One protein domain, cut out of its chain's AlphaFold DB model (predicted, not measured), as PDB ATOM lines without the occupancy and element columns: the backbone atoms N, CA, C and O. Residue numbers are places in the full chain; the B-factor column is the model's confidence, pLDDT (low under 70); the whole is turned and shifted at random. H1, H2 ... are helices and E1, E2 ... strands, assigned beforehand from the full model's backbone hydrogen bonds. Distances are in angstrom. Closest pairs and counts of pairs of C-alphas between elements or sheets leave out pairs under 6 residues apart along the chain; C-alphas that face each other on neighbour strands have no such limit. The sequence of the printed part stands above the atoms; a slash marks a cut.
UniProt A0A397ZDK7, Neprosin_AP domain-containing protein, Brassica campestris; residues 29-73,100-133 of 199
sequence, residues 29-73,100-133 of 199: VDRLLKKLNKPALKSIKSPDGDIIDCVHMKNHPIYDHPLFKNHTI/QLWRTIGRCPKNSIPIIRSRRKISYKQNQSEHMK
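Overview. This is residues 29 to 73 and 100 to 133 of the 199 residues of the protein "Neprosin_AP domain-containing protein" of Brassica campestris (UniProt A0A397ZDK7). A small three-stranded sheet, E1, E2 and E3, makes one side of this domain, and two helices, H1 and H4, make another; the links from H1 to E1, from E2 to H2 and from E3 to H4 cross the space between the sheet and the helices. H1 and the first residues of H4 meet about perpendicular, the last residues of H4, 128 to 133, stick out free, short H2 sits near the end of H1, and short H3 only grazes the sheet. The printed part has 79 residues with four named helices and three named strands, in the order H1, E1, E2, H2, H3, E3, H4; the sheet runs E1, E2, E3, all antiparallel, and the class is mixed, helices and strands. The whole is only just compact, close to loose, with a radius of gyration of the C-alphas of 13.9 A and spans of 38 by 32 by 20 A.

Along the chain. Find C-alpha 29 at (19.428, -9.485, 2.744); from there H1 runs through residues 29 to 36, 10.5 A from first to last C-alpha. Go on to E1, residues 42 to 45, 10.1 A long, and then to E2, residues 51 to 56, the longest strand, which begins with C-alpha 51 at (26.555, -9.735, 20.213) and measures 16.0 A. H2 follows at residues 61 to 64, 5.8 A long. Past the cut, look for H3 at residues 102 to 105, 5.3 A long, and for E3 at residues 112 to 116, 13.1 A long. H4, residues 120 to 133, is the longest helix at 20.1 A, and you reach its last C-alpha, 133, at (34.923, -8.837, -7.007).

Arrangement. Begin with the sheet, where E2 is the inner strand and E1 and E3 are the edge strands. E1 and E2 form a hairpin, antiparallel at 161 degrees between their directions; C-alphas 43 and 53 face each other at 4.5 A, and N 44 and O 52 are within hydrogen-bond range at 2.8 A. E2 and E3 are antiparallel at 149 degrees; C-alphas 54 and 114 face each other at 4.6 A, and N 53 and O 115 are within hydrogen-bond range at 2.8 A, as are N 113 and O 55 at 2.9 A. H3 is on the sheet but only grazes it, with its residues 102 to 105; the closest C-alphas of E1 and H3 are those of Lys 45 and Trp 102, 6.8 A apart. H1, H2 and H4 are not on the sheet. Now turn to H1 and H4, which touch with residues 120 to 124 of H4 alone: their closest C-alphas, those of Val 29 and Arg 120, are 6.8 A apart, and their lines stand about perpendicular, at 87 degrees. H1 and H2 are close but not clearly touching, and their closest C-alphas, those of Leu 36 and Pro 61, are 6.3 A apart. H3 is apart from H1, H2 and H4, and H2 is apart from H4. In H1 every pair of O i and N i+4 is within hydrogen-bond range, in H4 9 of 10 are, and H2 and H3 are too short for such a pair.

Size, cuts and confidence. The two C-alphas farthest apart are those of Lys 110 and Met 132, 38.5 A. Residues 74 to 99 are not printed, and across this cut C-alpha 73 and C-alpha 100 are 24.2 A apart; the link from H2 to H3 runs across it. Of the links printed whole, that from H3 to E3 is short and the others are tight. The mean pLDDT of the printed part is 83.1; look for the low values under 70 at residues 122 to 133, in H4, whose mean is 58.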
ATOM      1  N   VAL A  29      18.583  -9.848   1.593       84.50
ATOM      2  CA  VAL A  29      19.428  -9.485   2.744       84.50
ATOM      3  C   VAL A  29      19.111 -10.363   3.951       84.50
ATOM      4  O   VAL A  29      20.025 -10.882   4.597       84.50
ATOM      5  N   ASP A  30      17.832 -10.566   4.251       86.56
ATOM      6  CA  ASP A  30      17.403 -11.378   5.386       86.56
ATOM      7  C   ASP A  30      17.742 -12.867   5.180       86.56
ATOM      8  O   ASP A  30      18.188 -13.540   6.117       86.56
ATOM      9  N   ARG A  31      17.642 -13.384   3.946       87.44
ATOM     10  CA  ARG A  31      18.113 -14.736   3.586       87.44
ATOM     11  C   ARG A  31      19.612 -14.902   3.819       87.44
ATOM     12  O   ARG A  31      20.034 -15.887   4.430       87.44
ATOM     13  N   LEU A  32      20.415 -13.935   3.384       85.31
ATOM     14  CA  LEU A  32      21.865 -13.947   3.576       85.31
ATOM     15  C   LEU A  32      22.246 -13.849   5.052       85.31
ATOM     16  O   LEU A  32      23.085 -14.615   5.529       85.31
ATOM     17  N   LEU A  33      21.583 -12.975   5.807       88.00
ATOM     18  CA  LEU A  33      21.775 -12.871   7.250       88.00
ATOM     19  C   LEU A  33      21.474 -14.184   7.963       88.00
ATOM     20  O   LEU A  33      22.236 -14.578   8.844       88.00
ATOM     21  N   LYS A  34      20.407 -14.884   7.571       88.06
ATOM     22  CA  LYS A  34      20.065 -16.200   8.123       88.06
ATOM     23  C   LYS A  34      21.120 -17.261   7.797       88.06
ATOM     24  O   LYS A  34      21.356 -18.155   8.603       88.06
ATOM     25  N   LYS A  35      21.773 -17.171   6.635       86.12
ATOM     26  CA  LYS A  35      22.859 -18.085   6.253       86.12
ATOM     27  C   LYS A  35      24.133 -17.834   7.065       86.12
ATOM     28  O   LYS A  35      24.764 -18.797   7.504       86.12
ATOM     29  N   LEU A  36      24.487 -16.561   7.261       85.94
ATOM     30  CA  LEU A  36      25.673 -16.126   8.004       85.94
ATOM     31  C   LEU A  36      25.531 -16.368   9.513       85.94
ATOM     32  O   LEU A  36      26.450 -16.877  10.153       85.94
ATOM     33  N   ASN A  37      24.374 -16.021  10.078       90.12
ATOM     34  CA  ASN A  37      24.090 -16.158  11.502       90.12
ATOM     35  C   ASN A  37      23.545 -17.560  11.795       90.12
ATOM     36  O   ASN A  37      22.348 -17.830  11.695       90.12
ATOM     37  N   LYS A  38      24.451 -18.463  12.162       89.75
ATOM     38  CA  LYS A  38      24.126 -19.833  12.572       89.75
ATOM     39  C   LYS A  38      23.439 -19.849  13.948       89.75
ATOM     40  O   LYS A  38      23.656 -18.932  14.740       89.75
ATOM     41  N   PRO A  39      22.633 -20.883  14.264       92.00
ATOM     42  CA  PRO A  39      21.985 -20.990  15.567       92.00
ATOM     43  C   PRO A  39      23.026 -21.008  16.692       92.00
ATOM     44  O   PRO A  39      23.964 -21.812  16.683       92.00
ATOM     45  N   ALA A  40      22.850 -20.102  17.649       93.88
ATOM     46  CA  ALA A  40      23.746 -19.945  18.781       93.88
ATOM     47  C   ALA A  40      23.374 -20.918  19.905       93.88
ATOM     48  O   ALA A  40      22.209 -21.044  20.272       93.88
ATOM     49  N   LEU A  41      24.382 -21.557  20.496       94.75
ATOM     50  CA  LEU A  41      24.249 -22.312  21.745       94.75
ATOM     51  C   LEU A  41      24.112 -21.369  22.946       94.75
ATOM     52  O   LEU A  41      23.466 -21.684  23.938       94.75
ATOM     53  N   LYS A  42      24.779 -20.215  22.860       94.75
ATOM     54  CA  LYS A  42      24.790 -19.156  23.868       94.75
ATOM     55  C   LYS A  42      25.111 -17.835  23.181       94.75
ATOM     56  O   LYS A  42      25.985 -17.810  22.321       94.75
ATOM     57  N   SER A  43      24.471 -16.749  23.597       95.44
ATOM     58  CA  SER A  43      24.815 -15.395  23.151       95.44
ATOM     59  C   SER A  43      25.384 -14.587  24.314       95.44
ATOM     60  O   SER A  43      24.861 -14.635  25.428       95.44
ATOM     61  N   ILE A  44      26.445 -13.833  24.056       95.12
ATOM     62  CA  ILE A  44      27.101 -12.930  25.004       95.12
ATOM     63  C   ILE A  44      26.982 -11.520  24.430       95.12
ATOM     64  O   ILE A  44      27.387 -11.276  23.296       95.12
ATOM     65  N   LYS A  45      26.406 -10.590  25.191       94.69
ATOM     66  CA  LYS A  45      26.355  -9.175  24.803       94.69
ATOM     67  C   LYS A  45      27.620  -8.492  25.316       94.69
ATOM     68  O   LYS A  45      27.858  -8.541  26.515       94.69
ATOM     69  N   SER A  46      28.418  -7.903  24.428       90.56
ATOM     70  CA  SER A  46      29.571  -7.066  24.792       90.56
ATOM     71  C   SER A  46      29.089  -5.746  25.406       90.56
ATOM     72  O   SER A  46      28.013  -5.276  25.019       90.56
ATOM     73  N   PRO A  47      29.882  -5.087  26.274       89.31
ATOM     74  CA  PRO A  47      29.602  -3.714  26.701       89.31
ATOM     75  C   PRO A  47      29.516  -2.742  25.516       89.31
ATOM     76  O   PRO A  47      28.728  -1.805  25.543       89.31
ATOM     77  N   ASP A  48      30.254  -3.026  24.440       87.00
ATOM     78  CA  ASP A  48      30.289  -2.227  23.204       87.00
ATOM     79  C   ASP A  48      29.002  -2.346  22.364       87.00
ATOM     80  O   ASP A  48      28.878  -1.750  21.296       87.00
ATOM     81  N   GLY A  49      28.042  -3.161  22.808       88.75
ATOM     82  CA  GLY A  49      26.783  -3.403  22.111       88.75
ATOM     83  C   GLY A  49      26.855  -4.491  21.040       88.75
ATOM     84  O   GLY A  49      25.821  -4.814  20.452       88.75
ATOM     85  N   ASP A  50      28.021  -5.089  20.794       90.50
ATOM     86  CA  ASP A  50      28.162  -6.270  19.940       90.50
ATOM     87  C   ASP A  50      27.553  -7.518  20.584       90.50
ATOM     88  O   ASP A  50      27.512  -7.664  21.805       90.50
ATOM     89  N   ILE A  51      27.075  -8.445  19.751       93.12
ATOM     90  CA  ILE A  51      26.555  -9.735  20.213       93.12
ATOM     91  C   ILE A  51      27.454 -10.832  19.666       93.12
ATOM     92  O   ILE A  51      27.626 -10.953  18.453       93.12
ATOM     93  N   ILE A  52      28.012 -11.617  20.576       94.50
ATOM     94  CA  ILE A  52      28.883 -12.744  20.291       94.50
ATOM     95  C   ILE A  52      28.055 -14.009  20.462       94.50
ATOM     96  O   ILE A  52      27.610 -14.329  21.564       94.50
ATOM     97  N   ASP A  53      27.862 -14.734  19.372       95.19
ATOM     98  CA  ASP A  53      27.196 -16.024  19.353       95.19
ATOM     99  C   ASP A  53      28.213 -17.149  19.456       95.19
ATOM    100  O   ASP A  53      29.121 -17.282  18.639       95.19
ATOM    101  N   CYS A  54      28.045 -17.984  20.472       94.25
ATOM    102  CA  CYS A  54      28.770 -19.230  20.612       94.25
ATOM    103  C   CYS A  54      28.113 -20.271  19.711       94.25
ATOM    104  O   CYS A  54      27.020 -20.760  20.003       94.25
ATOM    105  N   VAL A  55      28.777 -20.613  18.615       93.81
ATOM    106  CA  VAL A  55      28.286 -21.574  17.624       93.81
ATOM    107  C   VAL A  55      29.064 -22.875  17.770       93.81
ATOM    108  O   VAL A  55      30.253 -22.862  18.086       93.81
ATOM    109  N   HIS A  56      28.410 -24.020  17.570       92.31
ATOM    110  CA  HIS A  56      29.103 -25.308  17.585       92.31
ATOM    111  C   HIS A  56      30.212 -25.328  16.520       92.31
ATOM    112  O   HIS A  56      29.984 -24.903  15.391       92.31
ATOM    113  N   MET A  57      31.389 -25.861  16.849       87.69
ATOM    114  CA  MET A  57      32.575 -25.827  15.979       87.69
ATOM    115  C   MET A  57      32.304 -26.361  14.556       87.69
ATOM    116  O   MET A  57      32.724 -25.763  13.571       87.69
ATOM    117  N   LYS A  58      31.535 -27.453  14.440       85.31
ATOM    118  CA  LYS A  58      31.133 -28.061  13.151       85.31
ATOM    119  C   LYS A  58      30.238 -27.165  12.282       85.31
ATOM    120  O   LYS A  58      30.120 -27.397  11.089       85.31
ATOM    121  N   ASN A  59      29.617 -26.151  12.876       87.62
ATOM    122  CA  ASN A  59      28.687 -25.250  12.206       87.62
ATOM    123  C   ASN A  59      29.366 -23.921  11.837       87.62
ATOM    124  O   ASN A  59      28.677 -22.928  11.625       87.62
ATOM    125  N   HIS A  60      30.703 -23.867  11.784       84.75
ATOM    126  CA  HIS A  60      31.422 -22.669  11.348       84.75
ATOM    127  C   HIS A  60      30.967 -22.254   9.928       84.75
ATOM    128  O   HIS A  60      30.943 -23.105   9.039       84.75
ATOM    129  N   PRO A  61      30.663 -20.967   9.662       81.25
ATOM    130  CA  PRO A  61      30.172 -20.501   8.355       81.25
ATOM    131  C   PRO A  61      31.034 -20.896   7.143       81.25
ATOM    132  O   PRO A  61      30.518 -21.087   6.049       81.25
ATOM    133  N   ILE A  62      32.344 -21.072   7.336       81.62
ATOM    134  CA  ILE A  62      33.284 -21.533   6.293       81.62
ATOM    135  C   ILE A  62      32.923 -22.908   5.719       81.62
ATOM    136  O   ILE A  62      33.228 -23.168   4.559       81.62
ATOM    137  N   TYR A  63      32.260 -23.770   6.499       84.81
ATOM    138  CA  TYR A  63      31.859 -25.107   6.058       84.81
ATOM    139  C   TYR A  63      30.737 -25.089   5.020       84.81
ATOM    140  O   TYR A  63      30.533 -26.084   4.326       84.81
ATOM    141  N   ASP A  64      30.054 -23.955   4.847       82.12
ATOM    142  CA  ASP A  64      29.111 -23.776   3.744       82.12
ATOM    143  C   ASP A  64      29.832 -23.736   2.384       82.12
ATOM    144  O   ASP A  64      29.213 -23.991   1.348       82.12
ATOM    145  N   HIS A  65      31.134 -23.423   2.365       84.38
ATOM    146  CA  HIS A  65      31.920 -23.398   1.140       84.38
ATOM    147  C   HIS A  65      32.358 -24.825   0.747       84.38
ATOM    148  O   HIS A  65      32.922 -25.538   1.583       84.38
ATOM    149  N   PRO A  66      32.177 -25.251  -0.521       84.94
ATOM    150  CA  PRO A  66      32.459 -26.623  -0.961       84.94
ATOM    151  C   PRO A  66      33.863 -27.126  -0.608       84.94
ATOM    152  O   PRO A  66      34.014 -28.282  -0.227       84.94
ATOM    153  N   LEU A  67      34.865 -26.243  -0.672       86.19
ATOM    154  CA  LEU A  67      36.266 -26.569  -0.378       86.19
ATOM    155  C   LEU A  67      36.523 -27.002   1.073       86.19
ATOM    156  O   LEU A  67      37.501 -27.696   1.325       86.19
ATOM    157  N   PHE A  68      35.674 -26.606   2.026       83.25
ATOM    158  CA  PHE A  68      35.909 -26.871   3.448       83.25
ATOM    159  C   PHE A  68      34.981 -27.937   4.037       83.25
ATOM    160  O   PHE A  68      35.205 -28.343   5.172       83.25
ATOM    161  N   LYS A  69      33.990 -28.445   3.287       78.50
ATOM    162  CA  LYS A  69      32.981 -29.404   3.789       78.50
ATOM    163  C   LYS A  69      33.570 -30.637   4.486       78.50
ATOM    164  O   LYS A  69      33.002 -31.099   5.467       78.50
ATOM    165  N   ASN A  70      34.712 -31.128   4.003       81.00
ATOM    166  CA  ASN A  70      35.368 -32.340   4.507       81.00
ATOM    167  C   ASN A  70      36.689 -32.046   5.238       81.00
ATOM    168  O   ASN A  70      37.519 -32.936   5.410       81.00
ATOM    169  N   HIS A  71      36.918 -30.794   5.637       81.50
ATOM    170  CA  HIS A  71      38.154 -30.412   6.303       81.50
ATOM    171  C   HIS A  71      38.103 -30.741   7.805       81.50
ATOM    172  O   HIS A  71      37.341 -30.131   8.563       81.50
ATOM    173  N   THR A  72      38.979 -31.642   8.258       80.00
ATOM    174  CA  THR A  72      39.174 -31.944   9.684       80.00
ATOM    175  C   THR A  72      39.895 -30.795  10.381       80.00
ATOM    176  O   THR A  72      41.005 -30.418  10.011       80.00
ATOM    177  N   ILE A  73      39.276 -30.229  11.416       76.25
ATOM    178  CA  ILE A  73      39.909 -29.190  12.237       76.25
ATOM    179  C   ILE A  73      41.091 -29.801  12.978       76.25
ATOM    180  O   ILE A  73      40.917 -30.702  13.798       76.25
ATOM    181  N   GLN A 100      39.479  -8.298  24.237       79.50
ATOM    182  CA  GLN A 100      38.140  -7.982  23.743       79.50
ATOM    183  C   GLN A 100      37.155  -8.026  24.921       79.50
ATOM    184  O   GLN A 100      37.118  -9.035  25.634       79.50
ATOM    185  N   LEU A 101      36.396  -6.942  25.134       86.06
ATOM    186  CA  LEU A 101      35.634  -6.721  26.368       86.06
ATOM    187  C   LEU A 101      34.632  -7.841  26.658       86.06
ATOM    188  O   LEU A 101      34.484  -8.249  27.801       86.06
ATOM    189  N   TRP A 102      34.008  -8.433  25.641       88.75
ATOM    190  CA  TRP A 102      33.079  -9.551  25.838       88.75
ATOM    191  C   TRP A 102      33.692 -10.763  26.565       88.75
ATOM    192  O   TRP A 102      32.953 -11.536  27.178       88.75
ATOM    193  N   ARG A 103      35.026 -10.934  26.547       88.00
ATOM    194  CA  ARG A 103      35.709 -12.022  27.269       88.00
ATOM    195  C   ARG A 103      35.642 -11.872  28.788       88.00
ATOM    196  O   ARG A 103      35.805 -12.878  29.475       88.00
ATOM    197  N   THR A 104      35.419 -10.661  29.306       87.44
ATOM    198  CA  THR A 104      35.251 -10.427  30.751       87.44
ATOM    199  C   THR A 104      33.847 -10.797  31.228       87.44
ATOM    200  O   THR A 104      33.685 -11.216  32.367       87.44
ATOM    201  N   ILE A 105      32.845 -10.720  30.345       89.12
ATOM    202  CA  ILE A 105      31.446 -11.055  30.653       89.12
ATOM    203  C   ILE A 105      31.233 -12.565  30.692       89.12
ATOM    204  O   ILE A 105      30.473 -13.081  31.510       89.12
ATOM    205  N   GLY A 106      31.873 -13.300  29.785       89.75
ATOM    206  CA  GLY A 106      31.698 -14.737  29.764       89.75
ATOM    207  C   GLY A 106      32.515 -15.467  28.721       89.75
ATOM    208  O   GLY A 106      33.176 -14.897  27.856       89.75
ATOM    209  N   ARG A 107      32.429 -16.793  28.815       91.88
ATOM    210  CA  ARG A 107      33.050 -17.730  27.885       91.88
ATOM    211  C   ARG A 107      32.005 -18.580  27.176       91.88
ATOM    212  O   ARG A 107      30.917 -18.841  27.708       91.88
ATOM    213  N   CYS A 108      32.374 -18.998  25.971       93.62
ATOM    214  CA  CYS A 108      31.637 -19.983  25.203       93.62
ATOM    215  C   CYS A 108      31.852 -21.394  25.779       93.62
ATOM    216  O   CYS A 108      32.924 -21.670  26.327       93.62
ATOM    217  N   PRO A 109      30.846 -22.283  25.692       94.38
ATOM    218  CA  PRO A 109      30.978 -23.668  26.135       94.38
ATOM    219  C   PRO A 109      32.065 -24.420  25.349       94.38
ATOM    220  O   PRO A 109      32.485 -23.998  24.266       94.38
ATOM    221  N   LYS A 110      32.520 -25.563  25.876       90.50
ATOM    222  CA  LYS A 110      33.471 -26.429  25.160       90.50
ATOM    223  C   LYS A 110      32.907 -26.825  23.788       90.50
ATOM    224  O   LYS A 110      31.697 -26.937  23.616       90.50
ATOM    225  N   ASN A 111      33.800 -27.024  22.820       88.12
ATOM    226  CA  ASN A 111      33.477 -27.391  21.433       88.12
ATOM    227  C   ASN A 111      32.629 -26.345  20.683       88.12
ATOM    228  O   ASN A 111      31.973 -26.654  19.685       88.12
ATOM    229  N   SER A 112      32.668 -25.094  21.140       92.25
ATOM    230  CA  SER A 112      32.035 -23.967  20.468       92.25
ATOM    231  C   SER A 112      33.022 -22.830  20.249       92.25
ATOM    232  O   SER A 112      34.060 -22.737  20.909       92.25
ATOM    233  N   ILE A 113      32.687 -21.983  19.288       91.06
ATOM    234  CA  ILE A 113      33.494 -20.856  18.844       91.06
ATOM    235  C   ILE A 113      32.697 -19.559  18.984       91.06
ATOM    236  O   ILE A 113      31.509 -19.542  18.659       91.06
ATOM    237  N   PRO A 114      33.324 -18.475  19.464       93.19
ATOM    238  CA  PRO A 114      32.703 -17.160  19.491       93.19
ATOM    239  C   PRO A 114      32.686 -16.555  18.080       93.19
ATOM    240  O   PRO A 114      33.736 -16.411  17.454       93.19
ATOM    241  N   ILE A 115      31.510 -16.171  17.589       91.81
ATOM    242  CA  ILE A 115      31.316 -15.486  16.304       91.81
ATOM    243  C   ILE A 115      30.546 -14.187  16.554       91.81
ATOM    244  O   ILE A 115      29.502 -14.198  17.199       91.81
ATOM    245  N   ILE A 116      31.034 -13.057  16.039       91.62
ATOM    246  CA  ILE A 116      30.298 -11.785  16.115       91.62
ATOM    247  C   ILE A 116      29.107 -11.843  15.151       91.62
ATOM    248  O   ILE A 116      29.271 -12.117  13.960       91.62
ATOM    249  N   ARG A 117      27.903 -11.569  15.660       92.38
ATOM    250  CA  ARG A 117      26.661 -11.601  14.883       92.38
ATOM    251  C   ARG A 117      26.652 -10.525  13.801       92.38
ATOM    252  O   ARG A 117      26.807  -9.336  14.080       92.38
ATOM    253  N   SER A 118      26.362 -10.933  12.569       89.56
ATOM    254  CA  SER A 118      26.218 -10.014  11.440       89.56
ATOM    255  C   SER A 118      24.865  -9.297  11.477       89.56
ATOM    256  O   SER A 118      23.827  -9.914  11.721       89.56
ATOM    257  N   ARG A 119      24.871  -7.981  11.228       87.19
ATOM    258  CA  ARG A 119      23.674  -7.121  11.119       87.19
ATOM    259  C   ARG A 119      23.490  -6.651   9.675       87.19
ATOM    260  O   ARG A 119      24.477  -6.544   8.947       87.19
ATOM    261  N   ARG A 120      22.266  -6.256   9.297       80.12
ATOM    262  CA  ARG A 120      21.898  -5.775   7.941       80.12
ATOM    263  C   ARG A 120      22.921  -4.816   7.316       80.12
ATOM    264  O   ARG A 120      23.350  -5.019   6.185       80.12
ATOM    265  N   LYS A 121      23.392  -3.820   8.078       72.00
ATOM    266  CA  LYS A 121      24.368  -2.812   7.613       72.00
ATOM    267  C   LYS A 121      25.711  -3.409   7.154       72.00
ATOM    268  O   LYS A 121      26.353  -2.847   6.270       72.00
ATOM    269  N   ILE A 122      26.153  -4.510   7.762       62.34
ATOM    270  CA  ILE A 122      27.426  -5.174   7.436       62.34
ATOM    271  C   ILE A 122      27.243  -6.074   6.211       62.34
ATOM    272  O   ILE A 122      28.054  -6.014   5.288       62.34
ATOM    273  N   SER A 123      26.138  -6.821   6.150       62.50
ATOM    274  CA  SER A 123      25.807  -7.681   5.006       62.50
ATOM    275  C   SER A 123      25.650  -6.893   3.705       62.50
ATOM    276  O   SER A 123      26.148  -7.318   2.668       62.50
ATOM    277  N   TYR A 124      25.069  -5.688   3.770       58.59
ATOM    278  CA  TYR A 124      24.999  -4.769   2.630       58.59
ATOM    279  C   TYR A 124      26.384  -4.478   2.021       58.59
ATOM    280  O   TYR A 124      26.571  -4.569   0.808       58.59
ATOM    281  N   LYS A 125      27.387  -4.183   2.862       59.84
ATOM    282  CA  LYS A 125      28.763  -3.919   2.407       59.84
ATOM    283  C   LYS A 125      29.435  -5.164   1.826       59.84
ATOM    284  O   LYS A 125      30.174  -5.050   0.851       59.84
ATOM    285  N   GLN A 126      29.183  -6.340   2.405       59.62
ATOM    286  CA  GLN A 126      29.724  -7.604   1.894       59.62
ATOM    287  C   GLN A 126      29.182  -7.911   0.495       59.62
ATOM    288  O   GLN A 126      29.986  -8.139  -0.407       59.62
ATOM    289  N   ASN A 127      27.869  -7.783   0.277       59.75
ATOM    290  CA  ASN A 127      27.259  -7.966  -1.043       59.75
ATOM    291  C   ASN A 127      27.831  -6.993  -2.074       59.75
ATOM    292  O   ASN A 127      28.226  -7.412  -3.159       59.75
ATOM    293  N   GLN A 128      27.959  -5.707  -1.734       56.50
ATOM    294  CA  GLN A 128      28.611  -4.753  -2.634       56.50
ATOM    295  C   GLN A 128      30.030  -5.204  -3.007       56.50
ATOM    296  O   GLN A 128      30.403  -5.158  -4.177       56.50
ATOM    297  N   SER A 129      30.805  -5.706  -2.040       54.88
ATOM    298  CA  SER A 129      32.166  -6.181  -2.296       54.88
ATOM    299  C   SER A 129      32.225  -7.459  -3.144       54.88
ATOM    300  O   SER A 129      33.123  -7.583  -3.972       54.88
ATOM    301  N   GLU A 130      31.272  -8.386  -3.005       55.62
ATOM    302  CA  GLU A 130      31.181  -9.590  -3.844       55.62
ATOM    303  C   GLU A 130      30.767  -9.249  -5.280       55.62
ATOM    304  O   GLU A 130      31.376  -9.734  -6.237       55.62
ATOM    305  N   HIS A 131      29.806  -8.336  -5.442       50.62
ATOM    306  CA  HIS A 131      29.416  -7.812  -6.749       50.62
ATOM    307  C   HIS A 131      30.570  -7.065  -7.443       50.62
ATOM    308  O   HIS A 131      30.711  -7.161  -8.662       50.62
ATOM    309  N   MET A 132      31.431  -6.373  -6.689       42.78
ATOM    310  CA  MET A 132      32.628  -5.712  -7.230       42.78
ATOM    311  C   MET A 132      33.778  -6.685  -7.538       42.78
ATOM    312  O   MET A 132      34.568  -6.417  -8.442       42.78
ATOM    313  N   LYS A 133      33.869  -7.820  -6.829       43.25
ATOM    314  CA  LYS A 133      34.923  -8.837  -7.007       43.25
ATOM    315  C   LYS A 133      34.640  -9.852  -8.115       43.25
ATOM    316  O   LYS A 133      35.527 -10.627  -8.452       43.25
TER     317      LYS A 133